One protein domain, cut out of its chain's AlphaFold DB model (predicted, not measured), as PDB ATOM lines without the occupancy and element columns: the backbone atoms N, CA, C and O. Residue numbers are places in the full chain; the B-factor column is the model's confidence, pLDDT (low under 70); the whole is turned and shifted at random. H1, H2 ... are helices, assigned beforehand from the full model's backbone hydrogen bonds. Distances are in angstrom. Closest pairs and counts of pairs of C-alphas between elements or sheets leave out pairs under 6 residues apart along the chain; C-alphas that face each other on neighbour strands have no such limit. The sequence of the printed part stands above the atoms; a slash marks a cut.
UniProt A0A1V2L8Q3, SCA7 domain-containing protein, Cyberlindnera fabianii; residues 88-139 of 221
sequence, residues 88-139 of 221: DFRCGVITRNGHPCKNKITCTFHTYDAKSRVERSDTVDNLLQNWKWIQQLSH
ATOM      1  N   ASP A  88      13.415 -47.746  -0.527       91.94
ATOM      2  CA  ASP A  88      12.865 -48.052   0.809       91.94
ATOM      3  C   ASP A  88      11.961 -46.952   1.373       91.94
ATOM      4  O   ASP A  88      11.106 -47.215   2.222       91.94
ATOM      5  N   PHE A  89      12.081 -45.720   0.871       93.62
ATOM      6  CA  PHE A  89      11.156 -44.644   1.216       93.62
ATOM      7  C   PHE A  89       9.856 -44.698   0.419       93.62
ATOM      8  O   PHE A  89       9.029 -43.793   0.543       93.62
ATOM      9  N   ARG A  90       9.624 -45.738  -0.387       94.62
ATOM     10  CA  ARG A  90       8.340 -45.984  -1.048       94.62
ATOM     11  C   ARG A  90       7.442 -46.837  -0.158       94.62
ATOM     12  O   ARG A  90       7.878 -47.693   0.600       94.62
ATOM     13  N   CYS A  91       6.137 -46.620  -0.273       95.75
ATOM     14  CA  CYS A  91       5.140 -47.400   0.442       95.75
ATOM     15  C   CYS A  91       5.207 -48.874   0.030       95.75
ATOM     16  O   CYS A  91       5.144 -49.741   0.896       95.75
ATOM     17  N   GLY A  92       5.305 -49.171  -1.269       94.50
ATOM     18  CA  GLY A  92       5.548 -50.526  -1.788       94.50
ATOM     19  C   GLY A  92       4.405 -51.536  -1.609       94.50
ATOM     20  O   GLY A  92       4.394 -52.555  -2.287       94.50
ATOM     21  N   VAL A  93       3.408 -51.245  -0.765       96.44
ATOM     22  CA  VAL A  93       2.238 -52.104  -0.528       96.44
ATOM     23  C   VAL A  93       1.490 -52.353  -1.837       96.44
ATOM     24  O   VAL A  93       1.175 -51.406  -2.562       96.44
ATOM     25  N   ILE A  94       1.204 -53.621  -2.135       96.12
ATOM     26  CA  ILE A  94       0.465 -54.020  -3.334       96.12
ATOM     27  C   ILE A  94      -0.984 -53.542  -3.218       96.12
ATOM     28  O   ILE A  94      -1.712 -53.900  -2.295       96.12
ATOM     29  N   THR A  95      -1.392 -52.699  -4.162       93.75
ATOM     30  CA  THR A  95      -2.749 -52.143  -4.237       93.75
ATOM     31  C   THR A  95      -3.741 -53.169  -4.789       93.75
ATOM     32  O   THR A  95      -3.354 -54.192  -5.353       93.75
ATOM     33  N   ARG A  96      -5.045 -52.865  -4.720       91.50
ATOM     34  CA  ARG A  96      -6.115 -53.708  -5.293       91.50
ATOM     35  C   ARG A  96      -5.926 -54.013  -6.786       91.50
ATOM     36  O   ARG A  96      -6.391 -55.042  -7.259       91.50
ATOM     37  N   ASN A  97      -5.220 -53.143  -7.505       91.62
ATOM     38  CA  ASN A  97      -4.938 -53.299  -8.931       91.62
ATOM     39  C   ASN A  97      -3.707 -54.189  -9.199       91.62
ATOM     40  O   ASN A  97      -3.261 -54.273 -10.335       91.62
ATOM     41  N   GLY A  98      -3.114 -54.801  -8.168       93.25
ATOM     42  CA  GLY A  98      -1.939 -55.671  -8.290       93.25
ATOM     43  C   GLY A  98      -0.604 -54.934  -8.438       93.25
ATOM     44  O   GLY A  98       0.439 -55.570  -8.534       93.25
ATOM     45  N   HIS A  99      -0.605 -53.600  -8.426       93.62
ATOM     46  CA  HIS A  99       0.609 -52.793  -8.558       93.62
ATOM     47  C   HIS A  99       1.096 -52.252  -7.206       93.62
ATOM     48  O   HIS A  99       0.260 -51.902  -6.364       93.62
ATOM     49  N   PRO A 100       2.421 -52.117  -6.998       94.94
ATOM     50  CA  PRO A 100       2.968 -51.538  -5.778       94.94
ATOM     51  C   PRO A 100       2.605 -50.057  -5.662       94.94
ATOM     52  O   PRO A 100       2.646 -49.295  -6.633       94.94
ATOM     53  N   CYS A 101       2.263 -49.635  -4.450       95.25
ATOM     54  CA  CYS A 101       1.971 -48.246  -4.148       95.25
ATOM     55  C   CYS A 101       3.214 -47.374  -4.376       95.25
ATOM     56  O   CYS A 101       4.247 -47.562  -3.731       95.25
ATOM     57  N   LYS A 102       3.078 -46.389  -5.270       93.25
ATOM     58  CA  LYS A 102       4.153 -45.457  -5.651       93.25
ATOM     59  C   LYS A 102       4.344 -44.294  -4.669       93.25
ATOM     60  O   LYS A 102       5.320 -43.563  -4.791       93.25
ATOM     61  N   ASN A 103       3.427 -44.112  -3.717       94.62
ATOM     62  CA  ASN A 103       3.531 -43.051  -2.713       94.62
ATOM     63  C   ASN A 103       4.718 -43.299  -1.774       94.62
ATOM     64  O   ASN A 103       5.177 -44.433  -1.641       94.62
ATOM     65  N   LYS A 104       5.186 -42.255  -1.082       94.75
ATOM     66  CA  LYS A 104       6.265 -42.367  -0.087       94.75
ATOM     67  C   LYS A 104       5.820 -43.188   1.140       94.75
ATOM     68  O   LYS A 104       4.637 -43.474   1.319       94.75
ATOM     69  N   ILE A 105       6.753 -43.568   2.008       94.88
ATOM     70  CA  ILE A 105       6.522 -44.395   3.204       94.88
ATOM     71  C   ILE A 105       5.491 -43.780   4.171       94.88
ATOM     72  O   ILE A 105       4.767 -44.492   4.870       94.88
ATOM     73  N   THR A 106       5.330 -42.457   4.130       94.31
ATOM     74  CA  THR A 106       4.314 -41.676   4.858       94.31
ATOM     75  C   THR A 106       2.894 -41.792   4.288       94.31
ATOM     76  O   THR A 106       1.968 -41.213   4.844       94.31
ATOM     77  N   CYS A 107       2.691 -42.561   3.214       95.00
ATOM     78  CA  CYS A 107       1.402 -42.782   2.552       95.00
ATOM     79  C   CYS A 107       0.257 -43.063   3.539       95.00
ATOM     80  O   CYS A 107       0.345 -43.986   4.344       95.00
ATOM     81  N   THR A 108      -0.840 -42.316   3.450       95.56
ATOM     82  CA  THR A 108      -2.013 -42.474   4.327       95.56
ATOM     83  C   THR A 108      -2.984 -43.558   3.856       95.56
ATOM     84  O   THR A 108      -3.837 -43.988   4.623       95.56
ATOM     85  N   PHE A 109      -2.846 -44.036   2.614       95.12
ATOM     86  CA  PHE A 109      -3.742 -45.041   2.028       95.12
ATOM     87  C   PHE A 109      -3.550 -46.452   2.595       95.12
ATOM     88  O   PHE A 109      -4.470 -47.261   2.536       95.12
ATOM     89  N   HIS A 110      -2.362 -46.763   3.121       95.44
ATOM     90  CA  HIS A 110      -2.050 -48.081   3.670       95.44
ATOM     91  C   HIS A 110      -1.700 -47.962   5.148       95.44
ATOM     92  O   HIS A 110      -0.991 -47.042   5.563       95.44
ATOM     93  N   THR A 111      -2.189 -48.912   5.939       96.31
ATOM     94  CA  THR A 111      -1.924 -48.980   7.377       96.31
ATOM     95  C   THR A 111      -0.460 -49.317   7.655       96.31
ATOM     96  O   THR A 111       0.262 -49.808   6.785       96.31
ATOM     97  N   TYR A 112      -0.017 -49.065   8.888       94.81
ATOM     98  CA  TYR A 112       1.323 -49.444   9.335       94.81
ATOM     99  C   TYR A 112       1.582 -50.950   9.151       94.81
ATOM    100  O   TYR A 112       2.585 -51.312   8.546       94.81
ATOM    101  N   ASP A 113       0.639 -51.806   9.565       96.00
ATOM    102  CA  ASP A 113       0.763 -53.269   9.438       96.00
ATOM    103  C   ASP A 113       0.913 -53.731   7.979       96.00
ATOM    104  O   ASP A 113       1.686 -54.631   7.667       96.00
ATOM    105  N   ALA A 114       0.218 -53.081   7.042       94.94
ATOM    106  CA  ALA A 114       0.387 -53.388   5.627       94.94
ATOM    107  C   ALA A 114       1.786 -52.989   5.128       94.94
ATOM    108  O   ALA A 114       2.392 -53.709   4.337       94.94
ATOM    109  N   LYS A 115       2.313 -51.853   5.599       95.81
ATOM    110  CA  LYS A 115       3.654 -51.371   5.241       95.81
ATOM    111  C   LYS A 115       4.766 -52.228   5.838       95.81
ATOM    112  O   LYS A 115       5.790 -52.363   5.181       95.81
ATOM    113  N   SER A 116       4.586 -52.783   7.036       95.00
ATOM    114  CA  SER A 116       5.601 -53.611   7.707       95.00
ATOM    115  C   SER A 116       5.766 -54.995   7.084       95.00
ATOM    116  O   SER A 116       6.763 -55.658   7.339       95.00
ATOM    117  N   ARG A 117       4.816 -55.428   6.247       94.50
ATOM    118  CA  ARG A 117       4.903 -56.674   5.465       94.50
ATOM    119  C   ARG A 117       5.707 -56.528   4.173       94.50
ATOM    120  O   ARG A 117       5.962 -57.527   3.509       94.50
ATOM    121  N   VAL A 118       6.043 -55.301   3.776       94.44
ATOM    122  CA  VAL A 118       6.861 -55.040   2.588       94.44
ATOM    123  C   VAL A 118       8.324 -55.284   2.948       94.44
ATOM    124  O   VAL A 118       8.802 -54.745   3.942       94.44
ATOM    125  N   GLU A 119       9.028 -56.068   2.134       92.50
ATOM    126  CA  GLU A 119      10.465 -56.309   2.288       92.50
ATOM    127  C   GLU A 119      11.259 -55.018   2.045       92.50
ATOM    128  O   GLU A 119      11.051 -54.338   1.036       92.50
ATOM    129  N   ARG A 120      12.122 -54.657   3.002       90.81
ATOM    130  CA  ARG A 120      12.930 -53.428   3.027       90.81
ATOM    131  C   ARG A 120      14.218 -53.659   3.813       90.81
ATOM    132  O   ARG A 120      14.327 -54.648   4.534       90.81
ATOM    133  N   SER A 121      15.153 -52.715   3.718       89.44
ATOM    134  CA  SER A 121      16.398 -52.746   4.500       89.44
ATOM    135  C   SER A 121      16.193 -52.615   6.015       89.44
ATOM    136  O   SER A 121      16.986 -53.164   6.778       89.44
ATOM    137  N   ASP A 122      15.140 -51.920   6.458       89.88
ATOM    138  CA  ASP A 122      14.866 -51.661   7.875       89.88
ATOM    139  C   ASP A 122      13.352 -51.581   8.170       89.88
ATOM    140  O   ASP A 122      12.494 -51.594   7.281       89.88
ATOM    141  N   THR A 123      13.019 -51.499   9.455       92.56
ATOM    142  CA  THR A 123      11.673 -51.337   9.991       92.56
ATOM    143  C   THR A 123      11.010 -50.046   9.513       92.56
ATOM    144  O   THR A 123      11.650 -49.029   9.231       92.56
ATOM    145  N   VAL A 124       9.676 -50.059   9.463       93.44
ATOM    146  CA  VAL A 124       8.883 -48.897   9.036       93.44
ATOM    147  C   VAL A 124       9.149 -47.678   9.924       93.44
ATOM    148  O   VAL A 124       9.204 -46.567   9.405       93.44
ATOM    149  N   ASP A 125       9.342 -47.868  11.231       93.56
ATOM    150  CA  ASP A 125       9.594 -46.770  12.169       93.56
ATOM    151  C   ASP A 125      10.948 -46.100  11.941       93.56
ATOM    152  O   ASP A 125      11.007 -44.870  11.853       93.56
ATOM    153  N   ASN A 126      12.016 -46.882  11.767       91.44
ATOM    154  CA  ASN A 126      13.344 -46.343  11.472       91.44
ATOM    155  C   ASN A 126      13.345 -45.594  10.139       91.44
ATOM    156  O   ASN A 126      13.838 -44.468  10.045       91.44
ATOM    157  N   LEU A 127      12.700 -46.160   9.118       91.81
ATOM    158  CA  LEU A 127      12.572 -45.513   7.816       91.81
ATOM    159  C   LEU A 127      11.720 -44.234   7.876       91.81
ATOM    160  O   LEU A 127      12.020 -43.269   7.177       91.81
ATOM    161  N   LEU A 128      10.689 -44.174   8.726       92.31
ATOM    162  CA  LEU A 128       9.913 -42.949   8.958       92.31
ATOM    163  C   LEU A 128      10.733 -41.872   9.675       92.31
ATOM    164  O   LEU A 128      10.614 -40.692   9.340       92.31
ATOM    165  N   GLN A 129      11.549 -42.252  10.657       91.25
ATOM    166  CA  GLN A 129      12.457 -41.325  11.332       91.25
ATOM    167  C   GLN A 129      13.515 -40.791  10.367       91.25
ATOM    168  O   GLN A 129      13.741 -39.583  10.309       91.25
ATOM    169  N   ASN A 130      14.104 -41.669   9.558       89.50
ATOM    170  CA  ASN A 130      15.094 -41.280   8.568       89.50
ATOM    171  C   ASN A 130      14.486 -40.369   7.487       89.50
ATOM    172  O   ASN A 130      15.035 -39.315   7.181       89.50
ATOM    173  N   TRP A 131      13.280 -40.684   7.008       89.62
ATOM    174  CA  TRP A 131      12.547 -39.822   6.078       89.62
ATOM    175  C   TRP A 131      12.345 -38.400   6.628       89.62
ATOM    176  O   TRP A 131      12.558 -37.425   5.910       89.62
ATOM    177  N   LYS A 132      11.976 -38.259   7.910       88.44
ATOM    178  CA  LYS A 132      11.845 -36.939   8.557       88.44
ATOM    179  C   LYS A 132      13.171 -36.181   8.589       88.44
ATOM    180  O   LYS A 132      13.184 -34.978   8.349       88.44
ATOM    181  N   TRP A 133      14.266 -36.877   8.884       85.44
ATOM    182  CA  TRP A 133      15.597 -36.280   8.919       85.44
ATOM    183  C   TRP A 133      16.039 -35.794   7.533       85.44
ATOM    184  O   TRP A 133      16.452 -34.648   7.391       85.44
ATOM    185  N   ILE A 134      15.867 -36.618   6.497       84.50
ATOM    186  CA  ILE A 134      16.162 -36.230   5.112       84.50
ATOM    187  C   ILE A 134      15.320 -35.026   4.688       84.50
ATOM    188  O   ILE A 134      15.844 -34.108   4.064       84.50
ATOM    189  N   GLN A 135      14.032 -34.995   5.049       82.44
ATOM    190  CA  GLN A 135      13.192 -33.843   4.744       82.44
ATOM    191  C   GLN A 135      13.770 -32.555   5.338       82.44
ATOM    192  O   GLN A 135      13.793 -31.545   4.649       82.44
ATOM    193  N   GLN A 136      14.278 -32.563   6.571       76.50
ATOM    194  CA  GLN A 136      14.891 -31.369   7.172       76.50
ATOM    195  C   GLN A 136      16.127 -30.883   6.406       76.50
ATOM    196  O   GLN A 136      16.338 -29.681   6.315       76.50
ATOM    197  N   LEU A 137      16.899 -31.795   5.814       71.44
ATOM    198  CA  LEU A 137      18.046 -31.442   4.975       71.44
ATOM    199  C   LEU A 137      17.640 -30.931   3.590       71.44
ATOM    200  O   LEU A 137      18.312 -30.071   3.031       71.44
ATOM    201  N   SER A 138      16.561 -31.474   3.017       62.88
ATOM    202  CA  SER A 138      16.109 -31.120   1.667       62.88
ATOM    203  C   SER A 138      15.315 -29.817   1.610       62.88
ATOM    204  O   SER A 138      15.137 -29.265   0.528       62.88
ATOM    205  N   HIS A 139      14.797 -29.328   2.742       48.72
ATOM    206  CA  HIS A 139      14.293 -27.962   2.796       48.72
ATOM    207  C   HIS A 139      15.511 -27.042   2.920       48.72
ATOM    208  O   HIS A 139      16.182 -27.097   3.952       48.72
TER     209      HIS A 139
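AT A GLANCE: This is residues 88 to 139 of the 221 residues of the protein "SCA7 domain-containing protein" of Cyberlindnera fabianii (UniProt A0A1V2L8Q3). This domain has little regular structure: the long helix H2 slants away as an arm from a body made mostly of loops, and residues 133 to 139, of which 133 to 138 belong to H2, stick out. In the body, the unnamed stretch of residues 88 to 111 runs out to a far tip at Asn 97 and folds back to the short helix H1. The printed part has 52 residues, with two named helices, H1 then H2, and no named strand; the class is all helix, though the named elements hold only 20 residues. It is compact, with a radius of gyration of the C-alphas of 11.2 A, yet elongated, spanning 35 by 20 by 16 A.

HOW THE PARTS SIT: H2, residues 124 to 138, and H1, residues 112 to 116, only just touch, with 3 pairs of C-alphas within 8 A. H2 touches H1 with residue 124 alone; the closest C-alphas, those of Ser 116 and Val 124, are 5.9 A apart. In both helices every O i to N i+4 pair is within hydrogen-bond range.

IN THESE COORDINATES: H2 measures 20.6 A from C-alpha 124 at (8.883, -48.897, 9.036) to C-alpha 138 at (16.109, -31.120, 1.667). H1 measures 6.2 A and begins at C-alpha 112 at (1.323, -49.444, 9.335).

THE WHOLE: The C-alphas farthest apart, those of Asn 97 and Leu 137, are 34.6 A apart. The printed part has no cut, and the link from H1 to H2 is short, with 7 residues. Residues 138 to 139 have pLDDT under 70.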